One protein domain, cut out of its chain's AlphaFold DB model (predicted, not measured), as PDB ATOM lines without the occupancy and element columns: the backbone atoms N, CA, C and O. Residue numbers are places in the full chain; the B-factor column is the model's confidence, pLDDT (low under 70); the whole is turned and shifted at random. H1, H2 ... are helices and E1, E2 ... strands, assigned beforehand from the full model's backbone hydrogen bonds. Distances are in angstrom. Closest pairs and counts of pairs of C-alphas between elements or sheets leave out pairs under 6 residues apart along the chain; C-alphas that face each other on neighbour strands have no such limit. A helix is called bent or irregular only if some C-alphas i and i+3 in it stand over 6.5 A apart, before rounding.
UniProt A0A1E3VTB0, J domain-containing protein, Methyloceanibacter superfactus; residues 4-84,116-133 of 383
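AT A GLANCE: This is residues 4 to 84 and 116 to 133 of the 383 residues of the protein "J domain-containing protein" of Methyloceanibacter superfactus (UniProt A0A1E3VTB0). What is the main shape? One strongly twisted sheet of five strands, curled like part of a barrel, wraps round one helix, H1, and the turn of the long E2 and E3 hairpin lies at one end of the longest axis. What makes it up? The printed part has 99 residues with E1, E2, E3, E4, H1 and E5 along the chain, mostly strand; the sheet's order is E4, E3, E2, E1, E5, all antiparallel. How large is it? It is compact, with a radius of gyration of the C-alphas of 14.3 A and spans of 44 by 32 by 25 A.

HOW THE PARTS SIT: How do the first strands pair? E1 (residues 4 to 14), E2 (residues 17 to 43), E3 (residues 46 to 61) and E4 (residues 66 to 68) form a meander, each strand the antiparallel neighbour of the one before, in three hairpins. Within hydrogen-bond range are N 10 and O 21, 2.8 A, N 37 and O 55, 2.9 A, and N 60 and O 67, 2.9 A. E2 bends by 118 degrees at residue 31, pairing with E1 over residues 17 to 29 and with E3 over 30 to 43. Where is the helix? The sheet curls round H1 (residues 69 to 83), whose closest C-alphas to E2 are those of Ala 75 and Val 18, 6.0 A apart. In H1, 9 of 11 O i to N i+4 pairs are within range. What follows? E5 (residues 129 to 132) is the antiparallel neighbour of E1, with N 4 and O 131 at 2.9 A, and is apart from E3 and E4.

IN THESE COORDINATES: Where do the ends lie? E1 begins at C-alpha 4 (157.943, 198.059, 86.255), and E5 ends at C-alpha 132 (163.560, 200.313, 86.746). How long are the longer elements? From first to last C-alpha E1 is 22.3 A, E2 31.7 A, E3 39.8 A and H1 20.6 A; H1 is only just irregular, with C-alphas 75 and 78 6.9 A apart.

THE WHOLE: Is the printed part cut? Residues 85 to 115 are not printed, and C-alphas 84 and 116 are 21.3 A apart. Which links are long? Of the links that are printed whole, each is tight. Where is confidence low? Residues 83 to 84 and 125 are under 70 in pLDDT.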
ATOM      1  N   GLN A   4     158.809 198.656  87.264       90.94
ATOM      2  CA  GLN A   4     157.943 198.059  86.255       90.94
ATOM      3  C   GLN A   4     158.310 196.589  86.047       90.94
ATOM      4  O   GLN A   4     159.482 196.200  86.098       90.94
ATOM      5  N   PHE A   5     157.301 195.755  85.812       94.81
ATOM      6  CA  PHE A   5     157.475 194.323  85.597       94.81
ATOM      7  C   PHE A   5     157.097 193.954  84.168       94.81
ATOM      8  O   PHE A   5     155.944 194.116  83.788       94.81
ATOM      9  N   VAL A   6     158.043 193.470  83.365       96.06
ATOM     10  CA  VAL A   6     157.788 193.121  81.961       96.06
ATOM     11  C   VAL A   6     157.840 191.614  81.766       96.06
ATOM     12  O   VAL A   6     158.816 190.978  82.164       96.06
ATOM     13  N   MET A   7     156.818 191.047  81.124       95.62
ATOM     14  CA  MET A   7     156.708 189.607  80.841       95.62
ATOM     15  C   MET A   7     156.032 189.348  79.474       95.62
ATOM     16  O   MET A   7     155.161 190.123  79.075       95.62
ATOM     17  N   PRO A   8     156.403 188.276  78.743       95.81
ATOM     18  CA  PRO A   8     155.894 187.943  77.401       95.81
ATOM     19  C   PRO A   8     154.545 187.198  77.436       95.81
ATOM     20  O   PRO A   8     154.280 186.296  76.643       95.81
ATOM     21  N   PHE A   9     153.692 187.554  78.393       96.06
ATOM     22  CA  PHE A   9     152.367 186.971  78.563       96.06
ATOM     23  C   PHE A   9     151.369 188.074  78.892       96.06
ATOM     24  O   PHE A   9     151.675 188.961  79.693       96.06
ATOM     25  N   ALA A  10     150.167 187.976  78.330       96.88
ATOM     26  CA  ALA A  10     149.005 188.760  78.709       96.88
ATOM     27  C   ALA A  10     148.381 188.140  79.969       96.88
ATOM     28  O   ALA A  10     147.967 186.979  79.952       96.88
ATOM     29  N   CYS A  11     148.319 188.912  81.054       97.69
ATOM     30  CA  CYS A  11     147.793 188.493  82.350       97.69
ATOM     31  C   CYS A  11     146.333 188.927  82.500       97.69
ATOM     32  O   CYS A  11     146.016 190.109  82.339       97.69
ATOM     33  N   ARG A  12     145.441 187.988  82.835       97.75
ATOM     34  CA  ARG A  12     144.061 188.288  83.246       97.75
ATOM     35  C   ARG A  12     143.681 187.477  84.476       97.75
ATOM     36  O   ARG A  12     143.759 186.247  84.435       97.75
ATOM     37  N   ALA A  13     143.210 188.147  85.523       97.56
ATOM     38  CA  ALA A  13     142.621 187.497  86.688       97.56
ATOM     39  C   ALA A  13     141.092 187.671  86.718       97.56
ATOM     40  O   ALA A  13     140.576 188.775  86.545       97.56
ATOM     41  N   ALA A  14     140.363 186.580  86.951       95.88
ATOM     42  CA  ALA A  14     138.907 186.567  87.081       95.88
ATOM     43  C   ALA A  14     138.479 185.491  88.090       95.88
ATOM     44  O   ALA A  14     138.980 184.371  88.057       95.88
ATOM     45  N   GLY A  15     137.571 185.827  89.014       93.94
ATOM     46  CA  GLY A  15     137.073 184.874  90.019       93.94
ATOM     47  C   GLY A  15     138.158 184.273  90.926       93.94
ATOM     48  O   GLY A  15     138.029 183.131  91.345       93.94
ATOM     49  N   GLY A  16     139.256 184.997  91.180       93.12
ATOM     50  CA  GLY A  16     140.414 184.495  91.936       93.12
ATOM     51  C   GLY A  16     141.376 183.601  91.137       93.12
ATOM     52  O   GLY A  16     142.453 183.280  91.633       93.12
ATOM     53  N   HIS A  17     141.040 183.248  89.894       96.69
ATOM     54  CA  HIS A  17     141.905 182.482  89.002       96.69
ATOM     55  C   HIS A  17     142.709 183.407  88.088       96.69
ATOM     56  O   HIS A  17     142.170 184.347  87.504       96.69
ATOM     57  N   VAL A  18     144.002 183.113  87.944       97.88
ATOM     58  CA  VAL A  18     144.903 183.796  87.010       97.88
ATOM     59  C   VAL A  18     145.008 182.977  85.734       97.88
ATOM     60  O   VAL A  18     145.256 181.773  85.781       97.88
ATOM     61  N   SER A  19     144.854 183.645  84.597       97.12
ATOM     62  CA  SER A  19     145.073 183.087  83.266       97.12
ATOM     63  C   SER A  19     146.177 183.868  82.558       97.12
ATOM     64  O   SER A  19     146.233 185.099  82.637       97.12
ATOM     65  N   LEU A  20     147.063 183.135  81.884       96.69
ATOM     66  CA  LEU A  20     148.158 183.675  81.087       96.69
ATOM     67  C   LEU A  20     148.007 183.190  79.648       96.69
ATOM     68  O   LEU A  20     147.791 182.004  79.416       96.69
ATOM     69  N   ALA A  21     148.149 184.104  78.695       94.62
ATOM     70  CA  ALA A  21     148.245 183.785  77.274       94.62
ATOM     71  C   ALA A  21     149.554 184.367  76.716       94.62
ATOM     72  O   ALA A  21     149.901 185.485  77.103       94.62
ATOM     73  N   PRO A  22     150.285 183.673  75.824       94.62
ATOM     74  CA  PRO A  22     151.462 184.238  75.163       94.62
ATOM     75  C   PRO A  22     151.151 185.577  74.482       94.62
ATOM     76  O   PRO A  22     150.101 185.740  73.857       94.62
ATOM     77  N   SER A  23     152.054 186.550  74.603       95.44
ATOM     78  CA  SER A  23     151.906 187.858  73.957       95.44
ATOM     79  C   SER A  23     153.255 188.506  73.662       95.44
ATOM     80  O   SER A  23     154.291 188.096  74.182       95.44
ATOM     81  N   ALA A  24     153.241 189.609  72.907       93.06
ATOM     82  CA  ALA A  24     154.354 190.558  72.940       93.06
ATOM     83  C   ALA A  24     154.659 190.979  74.401       93.06
ATOM     84  O   ALA A  24     153.740 190.950  75.228       93.06
ATOM     85  N   PRO A  25     155.900 191.380  74.741       94.94
ATOM     86  CA  PRO A  25     156.252 191.818  76.090       94.94
ATOM     87  C   PRO A  25     155.330 192.937  76.593       94.94
ATOM     88  O   PRO A  25     155.272 194.011  75.997       94.94
ATOM     89  N   GLN A  26     154.613 192.683  77.690       96.31
ATOM     90  CA  GLN A  26     153.723 193.653  78.332       96.31
ATOM     91  C   GLN A  26     154.304 194.115  79.662       96.31
ATOM     92  O   GLN A  26     154.893 193.321  80.399       96.31
ATOM     93  N   THR A  27     154.118 195.401  79.954       96.00
ATOM     94  CA  THR A  27     154.538 196.041  81.199       96.00
ATOM     95  C   THR A  27     153.391 196.072  82.196       96.00
ATOM     96  O   THR A  27     152.300 196.544  81.887       96.00
ATOM     97  N   TYR A  28     153.676 195.628  83.412       96.00
ATOM     98  CA  TYR A  28     152.748 195.527  84.523       96.00
ATOM     99  C   TYR A  28     153.195 196.408  85.682       96.00
ATOM    100  O   TYR A  28     154.380 196.476  86.030       96.00
ATOM    101  N   GLN A  29     152.220 197.075  86.292       95.44
ATOM    102  CA  GLN A  29     152.428 197.896  87.472       95.44
ATOM    103  C   GLN A  29     152.602 196.995  88.700       95.44
ATOM    104  O   GLN A  29     151.736 196.170  88.989       95.44
ATOM    105  N   ILE A  30     153.698 197.177  89.441       95.75
ATOM    106  CA  ILE A  30     153.893 196.548  90.752       95.75
ATOM    107  C   ILE A  30     153.171 197.379  91.822       95.75
ATOM    108  O   ILE A  30     153.278 198.610  91.844       95.75
ATOM    109  N   TYR A  31     152.474 196.702  92.737       95.25
ATOM    110  CA  TYR A  31     151.879 197.296  93.932       95.25
ATOM    111  C   TYR A  31     152.721 196.992  95.179       95.25
ATOM    112  O   TYR A  31     153.087 195.847  95.446       95.25
ATOM    113  N   GLY A  32     152.973 198.023  95.989       92.94
ATOM    114  CA  GLY A  32     153.746 197.911  97.229       92.94
ATOM    115  C   GLY A  32     155.261 197.854  97.009       92.94
ATOM    116  O   GLY A  32     155.779 198.271  95.974       92.94
ATOM    117  N   ARG A  33     155.996 197.369  98.017       93.06
ATOM    118  CA  ARG A  33     157.441 197.124  97.907       93.06
ATOM    119  C   ARG A  33     157.675 195.718  97.359       93.06
ATOM    120  O   ARG A  33     157.145 194.761  97.910       93.06
ATOM    121  N   ARG A  34     158.527 195.588  96.336       94.88
ATOM    122  CA  ARG A  34     159.069 194.286  95.931       94.88
ATOM    123  C   ARG A  34     160.078 193.815  96.967       94.88
ATOM    124  O   ARG A  34     161.137 194.424  97.122       94.88
ATOM    125  N   GLU A  35     159.786 192.690  97.595       96.94
ATOM    126  CA  GLU A  35     160.759 191.942  98.379       96.94
ATOM    127  C   GLU A  35     161.497 190.951  97.471       96.94
ATOM    128  O   GLU A  35     160.909 190.327  96.583       96.94
ATOM    129  N   HIS A  36     162.805 190.818  97.683       95.81
ATOM    130  CA  HIS A  36     163.680 189.870  96.995       95.81
ATOM    131  C   HIS A  36     164.490 189.131  98.051       95.81
ATOM    132  O   HIS A  36     165.078 189.760  98.929       95.81
ATOM    133  N   GLN A  37     164.515 187.807  97.957       96.69
ATOM    134  CA  GLN A  37     165.302 186.956  98.835       96.69
ATOM    135  C   GLN A  37     166.110 185.971  97.989       96.69
ATOM    136  O   GLN A  37     165.622 185.412  97.002       96.69
ATOM    137  N   LEU A  38     167.367 185.767  98.378       95.06
ATOM    138  CA  LEU A  38     168.184 184.665  97.888       95.06
ATOM    139  C   LEU A  38     167.952 183.463  98.800       95.06
ATOM    140  O   LEU A  38     168.071 183.574 100.019       95.06
ATOM    141  N   MET A  39     167.616 182.323  98.205       94.81
ATOM    142  CA  MET A  39     167.409 181.062  98.911       94.81
ATOM    143  C   MET A  39     168.283 179.970  98.316       94.81
ATOM    144  O   MET A  39     168.405 179.873  97.099       94.81
ATOM    145  N   THR A  40     168.828 179.105  99.162       94.44
ATOM    146  CA  THR A  40     169.593 177.933  98.733       94.44
ATOM    147  C   THR A  40     168.823 176.671  99.097       94.44
ATOM    148  O   THR A  40     168.412 176.508 100.242       94.44
ATOM    149  N   THR A  41     168.630 175.769  98.135       90.38
ATOM    150  CA  THR A  41     168.001 174.458  98.357       90.38
ATOM    151  C   THR A  41     168.941 173.367  97.872       90.38
ATOM    152  O   THR A  41     169.357 173.391  96.711       90.38
ATOM    153  N   CYS A  42     169.262 172.399  98.719       89.56
ATOM    154  CA  CYS A  42     170.111 171.271  98.345       89.56
ATOM    155  C   CYS A  42     169.268 170.052  97.966       89.56
ATOM    156  O   CYS A  42     168.160 169.877  98.476       89.56
ATOM    157  N   SER A  43     169.766 169.238  97.032       85.31
ATOM    158  CA  SER A  43     169.090 168.003  96.627       85.31
ATOM    159  C   SER A  43     168.955 167.058  97.829       85.31
ATOM    160  O   SER A  43     169.957 166.822  98.506       85.31
ATOM    161  N   PRO A  44     167.774 166.455  98.075       84.38
ATOM    162  CA  PRO A  44     167.605 165.493  99.166       84.38
ATOM    163  C   PRO A  44     168.446 164.220  98.965       84.38
ATOM    164  O   PRO A  44     168.769 163.544  99.933       84.38
ATOM    165  N   TYR A  45     168.835 163.916  97.721       89.31
ATOM    166  CA  TYR A  45     169.676 162.764  97.372       89.31
ATOM    167  C   TYR A  45     171.181 163.074  97.367       89.31
ATOM    168  O   TYR A  45     171.996 162.158  97.324       89.31
ATOM    169  N   ASP A  46     171.566 164.353  97.334       88.56
ATOM    170  CA  ASP A  46     172.967 164.773  97.260       88.56
ATOM    171  C   ASP A  46     173.127 166.165  97.896       88.56
ATOM    172  O   ASP A  46     172.921 167.182  97.219       88.56
ATOM    173  N   PRO A  47     173.516 166.247  99.182       91.31
ATOM    174  CA  PRO A  47     173.604 167.517  99.898       91.31
ATOM    175  C   PRO A  47     174.702 168.441  99.353       91.31
ATOM    176  O   PRO A  47     174.728 169.617  99.707       91.31
ATOM    177  N   ARG A  48     175.593 167.958  98.472       92.12
ATOM    178  CA  ARG A  48     176.600 168.793  97.794       92.12
ATOM    179  C   ARG A  48     176.017 169.525  96.580       92.12
ATOM    180  O   ARG A  48     176.599 170.505  96.120       92.12
ATOM    181  N   LYS A  49     174.863 169.088  96.059       88.38
ATOM    182  CA  LYS A  49     174.164 169.711  94.921       88.38
ATOM    183  C   LYS A  49     173.136 170.734  95.397       88.38
ATOM    184  O   LYS A  49     171.928 170.492  95.374       88.38
ATOM    185  N   CYS A  50     173.628 171.901  95.797       91.75
ATOM    186  CA  CYS A  50     172.800 173.042  96.174       91.75
ATOM    187  C   CYS A  50     172.507 173.969  94.987       91.75
ATOM    188  O   CYS A  50     173.382 174.263  94.179       91.75
ATOM    189  N   HIS A  51     171.258 174.423  94.890       89.38
ATOM    190  CA  HIS A  51     170.775 175.381  93.896       89.38
ATOM    191  C   HIS A  51     170.404 176.692  94.590       89.38
ATOM    192  O   HIS A  51     169.731 176.679  95.620       89.38
ATOM    193  N   ASN A  52     170.825 177.816  94.008       91.38
ATOM    194  CA  ASN A  52     170.489 179.154  94.486       91.38
ATOM    195  C   ASN A  52     169.330 179.728  93.667       91.38
ATOM    196  O   ASN A  52     169.398 179.796  92.438       91.38
ATOM    197  N   TRP A  53     168.297 180.191  94.357       92.12
ATOM    198  CA  TRP A  53     167.076 180.754  93.799       92.12
ATOM    199  C   TRP A  53     166.976 182.229  94.172       92.12
ATOM    200  O   TRP A  53     167.130 182.595  95.335       92.12
ATOM    201  N   SER A  54     166.676 183.079  93.191       93.38
ATOM    202  CA  SER A  54     166.123 184.407  93.464       93.38
ATOM    203  C   SER A  54     164.608 184.290  93.502       93.38
ATOM    204  O   SER A  54     163.985 184.019  92.472       93.38
ATOM    205  N   VAL A  55     164.037 184.478  94.689       96.44
ATOM    206  CA  VAL A  55     162.590 184.494  94.902       96.44
ATOM    207  C   VAL A  55     162.121 185.907  95.206       96.44
ATOM    208  O   VAL A  55     162.841 186.709  95.805       96.44
ATOM    209  N   TYR A  56     160.906 186.215  94.771       96.62
ATOM    210  CA  TYR A  56     160.323 187.545  94.867       96.62
ATOM    211  C   TYR A  56     158.934 187.468  95.491       96.62
ATOM    212  O   TYR A  56     158.197 186.513  95.235       96.62
ATOM    213  N   ARG A  57     158.575 188.492  96.267       97.25
ATOM    214  CA  ARG A  57     157.226 188.700  96.800       97.25
ATOM    215  C   ARG A  57     156.781 190.125  96.487       97.25
ATOM    216  O   ARG A  57     157.443 191.088  96.873       97.25
ATOM    217  N   PHE A  58     155.698 190.232  95.727       97.00
ATOM    218  CA  PHE A  58     155.025 191.470  95.337       97.00
ATOM    219  C   PHE A  58     153.657 191.135  94.729       97.00
ATOM    220  O   PHE A  58     153.425 189.993  94.318       97.00
ATOM    221  N   ASP A  59     152.791 192.139  94.627       97.38
ATOM    222  CA  ASP A  59     151.575 192.067  93.818       97.38
ATOM    223  C   ASP A  59     151.754 192.883  92.535       97.38
ATOM    224  O   ASP A  59     152.503 193.864  92.511       97.38
ATOM    225  N   LEU A  60     151.032 192.517  91.482       97.00
ATOM    226  CA  LEU A  60     150.990 193.240  90.212       97.00
ATOM    227  C   LEU A  60     149.556 193.380  89.692       97.00
ATOM    228  O   LEU A  60     148.655 192.654  90.117       97.00
ATOM    229  N   ASP A  61     149.339 194.325  88.785       97.00
ATOM    230  CA  ASP A  61     148.065 194.466  88.080       97.00
ATOM    231  C   ASP A  61     147.921 193.395  86.984       97.00
ATOM    232  O   ASP A  61     148.690 193.388  86.032       97.00
ATOM    233  N   CYS A  62     146.948 192.490  87.094       97.19
ATOM    234  CA  CYS A  62     146.691 191.427  86.119       97.19
ATOM    235  C   CYS A  62     145.349 191.666  85.402       97.19
ATOM    236  O   CYS A  62     144.367 190.944  85.604       97.19
ATOM    237  N   GLY A  63     145.300 192.716  84.576       95.25
ATOM    238  CA  GLY A  63     144.116 193.080  83.789       95.25
ATOM    239  C   GLY A  63     143.082 193.915  84.553       95.25
ATOM    240  O   GLY A  63     141.883 193.712  84.365       95.25
ATOM    241  N   GLY A  64     143.529 194.829  85.417       96.38
ATOM    242  CA  GLY A  64     142.703 195.646  86.314       96.38
ATOM    243  C   GLY A  64     142.504 195.034  87.707       96.38
ATOM    244  O   GLY A  64     141.784 195.598  88.529       96.38
ATOM    245  N   VAL A  65     143.115 193.876  87.982       97.56
ATOM    246  CA  VAL A  65     142.939 193.102  89.218       97.56
ATOM    247  C   VAL A  65     144.294 192.863  89.876       97.56
ATOM    248  O   VAL A  65     145.150 192.146  89.347       97.56
ATOM    249  N   ARG A  66     144.475 193.424  91.077       97.31
ATOM    250  CA  ARG A  66     145.666 193.204  91.908       97.31
ATOM    251  C   ARG A  66     145.819 191.719  92.239       97.31
ATOM    252  O   ARG A  66     144.946 191.123  92.862       97.31
ATOM    253  N   THR A  67     146.947 191.149  91.835       97.50
ATOM    254  CA  THR A  67     147.212 189.707  91.843       97.50
ATOM    255  C   THR A  67     148.609 189.436  92.394       97.50
ATOM    256  O   THR A  67     149.556 190.134  92.034       97.50
ATOM    257  N   SER A  68     148.763 188.415  93.242       97.50
ATOM    258  CA  SER A  68     150.079 188.063  93.792       97.50
ATOM    259  C   SER A  68     150.998 187.453  92.729       97.50
ATOM    260  O   SER A  68     150.553 186.665  91.886       97.50
ATOM    261  N   TRP A  69     152.301 187.741  92.801       96.62
ATOM    262  CA  TRP A  69     153.293 187.105  91.925       96.62
ATOM    263  C   TRP A  69     153.267 185.568  92.031       96.62
ATOM    264  O   TRP A  69     153.389 184.872  91.025       96.62
ATOM    265  N   GLN A  70     153.010 185.024  93.226       96.62
ATOM    266  CA  GLN A  70     152.880 183.580  93.442       96.62
ATOM    267  C   GLN A  70     151.730 182.963  92.623       96.62
ATOM    268  O   GLN A  70     151.905 181.896  92.033       96.62
ATOM    269  N   SER A  71     150.583 183.645  92.527       96.69
ATOM    270  CA  SER A  71     149.445 183.210  91.701       96.69
ATOM    271  C   SER A  71     149.782 183.216  90.205       96.69
ATOM    272  O   SER A  71     149.382 182.306  89.480       96.69
ATOM    273  N   VAL A  72     150.560 184.203  89.746       96.75
ATOM    274  CA  VAL A  72     151.029 184.286  88.352       96.75
ATOM    275  C   VAL A  72     152.012 183.158  88.025       96.75
ATOM    276  O   VAL A  72     151.861 182.498  87.000       96.75
ATOM    277  N   VAL A  73     152.970 182.861  88.910       95.69
ATOM    278  CA  VAL A  73     153.908 181.735  88.718       95.69
ATOM    279  C   VAL A  73     153.187 180.385  88.732       95.69
ATOM    280  O   VAL A  73     153.542 179.502  87.952       95.69
ATOM    281  N   ALA A  74     152.148 180.223  89.556       94.31
ATOM    282  CA  ALA A  74     151.323 179.015  89.551       94.31
ATOM    283  C   ALA A  74     150.585 178.815  88.213       94.31
ATOM    284  O   ALA A  74     150.571 177.702  87.692       94.31
ATOM    285  N   ALA A  75     150.040 179.886  87.620       95.62
ATOM    286  CA  ALA A  75     149.413 179.848  86.294       95.62
ATOM    287  C   ALA A  75     150.420 179.636  85.144       95.62
ATOM    288  O   ALA A  75     150.062 179.116  84.092       95.62
ATOM    289  N   LEU A  76     151.684 180.014  85.347       93.81
ATOM    290  CA  LEU A  76     152.767 179.848  84.376       93.81
ATOM    291  C   LEU A  76     153.353 178.422  84.359       93.81
ATOM    292  O   LEU A  76     153.858 177.976  83.332       93.81
ATOM    293  N   ALA A  77     153.277 177.693  85.477       89.19
ATOM    294  CA  ALA A  77     153.820 176.339  85.613       89.19
ATOM    295  C   ALA A  77     153.399 175.338  84.506       89.19
ATOM    296  O   ALA A  77     154.301 174.678  83.984       89.19
ATOM    297  N   PRO A  78     152.114 175.207  84.100       87.56
ATOM    298  CA  PRO A  78     151.728 174.296  83.014       87.56
ATOM    299  C   PRO A  78     152.322 174.701  81.656       87.56
ATOM    300  O   PRO A  78     152.876 173.851  80.968       87.56
ATOM    301  N   ILE A  79     152.317 175.997  81.325       86.06
ATOM    302  CA  ILE A  79     152.884 176.532  80.070       86.06
ATOM    303  C   ILE A  79     154.378 176.179  79.966       86.06
ATOM    304  O   ILE A  79     154.874 175.775  78.915       86.06
ATOM    305  N   LEU A  80     155.108 176.291  81.081       82.81
ATOM    306  CA  LEU A  80     156.523 175.923  81.122       82.81
ATOM    307  C   LEU A  80     156.743 174.408  81.078       82.81
ATOM    308  O   LEU A  80     157.734 173.970  80.495       82.81
ATOM    309  N   ALA A  81     155.841 173.609  81.654       78.19
ATOM    310  CA  ALA A  81     155.910 172.150  81.586       78.19
ATOM    311  C   ALA A  81     155.725 171.636  80.147       78.19
ATOM    312  O   ALA A  81     156.494 170.777  79.721       78.19
ATOM    313  N   GLU A  82     154.788 172.214  79.390       74.38
ATOM    314  CA  GLU A  82     154.584 171.930  77.960       74.38
ATOM    315  C   GLU A  82     155.820 172.316  77.131       74.38
ATOM    316  O   GLU A  82     156.335 171.498  76.369       74.38
ATOM    317  N   SER A  83     156.389 173.508  77.362       63.94
ATOM    318  CA  SER A  83     157.642 173.931  76.707       63.94
ATOM    319  C   SER A  83     158.874 173.101  77.108       63.94
ATOM    320  O   SER A  83     159.898 173.118  76.427       63.94
ATOM    321  N   GLY A  84     158.799 172.379  78.231       59.25
ATOM    322  CA  GLY A  84     159.911 171.659  78.852       59.25
ATOM    323  C   GLY A  84     160.244 170.309  78.215       59.25
ATOM    324  O   GLY A  84     161.031 169.553  78.799       59.25
ATOM    325  N   PHE A 116     158.680 177.189  98.794       93.56
ATOM    326  CA  PHE A 116     159.117 178.565  99.024       93.56
ATOM    327  C   PHE A 116     158.334 179.192 100.196       93.56
ATOM    328  O   PHE A 116     157.226 178.736 100.492       93.56
ATOM    329  N   PRO A 117     158.872 180.226 100.873       94.94
ATOM    330  CA  PRO A 117     158.174 180.922 101.948       94.94
ATOM    331  C   PRO A 117     156.841 181.525 101.464       94.94
ATOM    332  O   PRO A 117     156.735 181.900 100.294       94.94
ATOM    333  N   PRO A 118     155.824 181.673 102.334       94.12
ATOM    334  CA  PRO A 118     154.516 182.192 101.934       94.12
ATOM    335  C   PRO A 118     154.585 183.546 101.204       94.12
ATOM    336  O   PRO A 118     155.178 184.511 101.693       94.12
ATOM    337  N   GLY A 119     153.962 183.619 100.024       94.94
ATOM    338  CA  GLY A 119     153.967 184.797  99.150       94.94
ATOM    339  C   GLY A 119     155.202 184.938  98.252       94.94
ATOM    340  O   GLY A 119     155.192 185.789  97.363       94.94
ATOM    341  N   PHE A 120     156.251 184.133  98.442       96.88
ATOM    342  CA  PHE A 120     157.434 184.146  97.582       96.88
ATOM    343  C   PHE A 120     157.317 183.132  96.446       96.88
ATOM    344  O   PHE A 120     156.936 181.979  96.646       96.88
ATOM    345  N   ALA A 121     157.722 183.550  95.249       96.19
ATOM    346  CA  ALA A 121     157.860 182.667  94.098       96.19
ATOM    347  C   ALA A 121     159.126 182.999  93.287       96.19
ATOM    348  O   ALA A 121     159.546 184.162  93.238       96.19
ATOM    349  N   PRO A 122     159.765 182.000  92.650       95.50
ATOM    350  CA  PRO A 122     160.906 182.230  91.771       95.50
ATOM    351  C   PRO A 122     160.485 183.015  90.523       95.50
ATOM    352  O   PRO A 122     159.302 183.143  90.216       95.50
ATOM    353  N   ASN A 123     161.463 183.509  89.766       92.25
ATOM    354  CA  ASN A 123     161.257 183.946  88.385       92.25
ATOM    355  C   ASN A 123     161.673 182.802  87.440       92.25
ATOM    356  O   ASN A 123     162.859 182.707  87.097       92.25
ATOM    357  N   PRO A 124     160.761 181.870  87.096       82.94
ATOM    358  CA  PRO A 124     161.126 180.675  86.349       82.94
ATOM    359  C   PRO A 124     161.651 181.055  84.962       82.94
ATOM    360  O   PRO A 124     161.122 181.945  84.301       82.94
ATOM    361  N   MET A 125     162.747 180.411  84.549       66.88
ATOM    362  CA  MET A 125     163.433 180.642  83.267       66.88
ATOM    363  C   MET A 125     163.821 182.106  82.960       66.88
ATOM    364  O   MET A 125     164.239 182.396  81.843       66.88
ATOM    365  N   LYS A 126     163.753 183.022  83.941       79.88
ATOM    366  CA  LYS A 126     163.939 184.473  83.749       79.88
ATOM    367  C   LYS A 126     162.981 185.069  82.700       79.88
ATOM    368  O   LYS A 126     163.344 186.042  82.044       79.88
ATOM    369  N   VAL A 127     161.776 184.503  82.536       80.81
ATOM    370  CA  VAL A 127     160.808 184.982  81.524       80.81
ATOM    371  C   VAL A 127     160.368 186.421  81.768       80.81
ATOM    372  O   VAL A 127     160.026 187.128  80.826       80.81
ATOM    373  N   ALA A 128     160.380 186.859  83.027       88.00
ATOM    374  CA  ALA A 128     160.044 188.220  83.394       88.00
ATOM    375  C   ALA A 128     161.288 189.028  83.771       88.00
ATOM    376  O   ALA A 128     162.273 188.498  84.293       88.00
ATOM    377  N   ARG A 129     161.231 190.339  83.553       91.00
ATOM    378  CA  ARG A 129     162.312 191.283  83.848       91.00
ATOM    379  C   ARG A 129     161.766 192.476  84.621       91.00
ATOM    380  O   ARG A 129     160.680 192.968  84.334       91.00
ATOM    381  N   PHE A 130     162.532 192.939  85.602       91.94
ATOM    382  CA  PHE A 130     162.243 194.191  86.288       91.94
ATOM    383  C   PHE A 130     162.939 195.314  85.534       91.94
ATOM    384  O   PHE A 130     164.170 195.367  85.511       91.94
ATOM    385  N   GLU A 131     162.162 196.200  84.925       90.88
ATOM    386  CA  GLU A 131     162.687 197.466  84.436       90.88
ATOM    387  C   GLU A 131     162.531 198.482  85.560       90.88
ATOM    388  O   GLU A 131     161.438 198.721  86.079       90.88
ATOM    389  N   ARG A 132     163.649 199.081  85.976       85.06
ATOM    390  CA  ARG A 132     163.560 200.313  86.746       85.06
ATOM    391  C   ARG A 132     162.959 201.328  85.787       85.06
ATOM    392  O   ARG A 132     163.574 201.608  84.761       85.06
ATOM    393  N   THR A 133     161.793 201.870  86.125       80.00
ATOM    394  CA  THR A 133     161.344 203.106  85.492       80.00
ATOM    395  C   THR A 133     162.396 204.142  85.856       80.00
ATOM    396  O   THR A 133     162.401 204.665  86.974       80.00
TER     397      THR A 133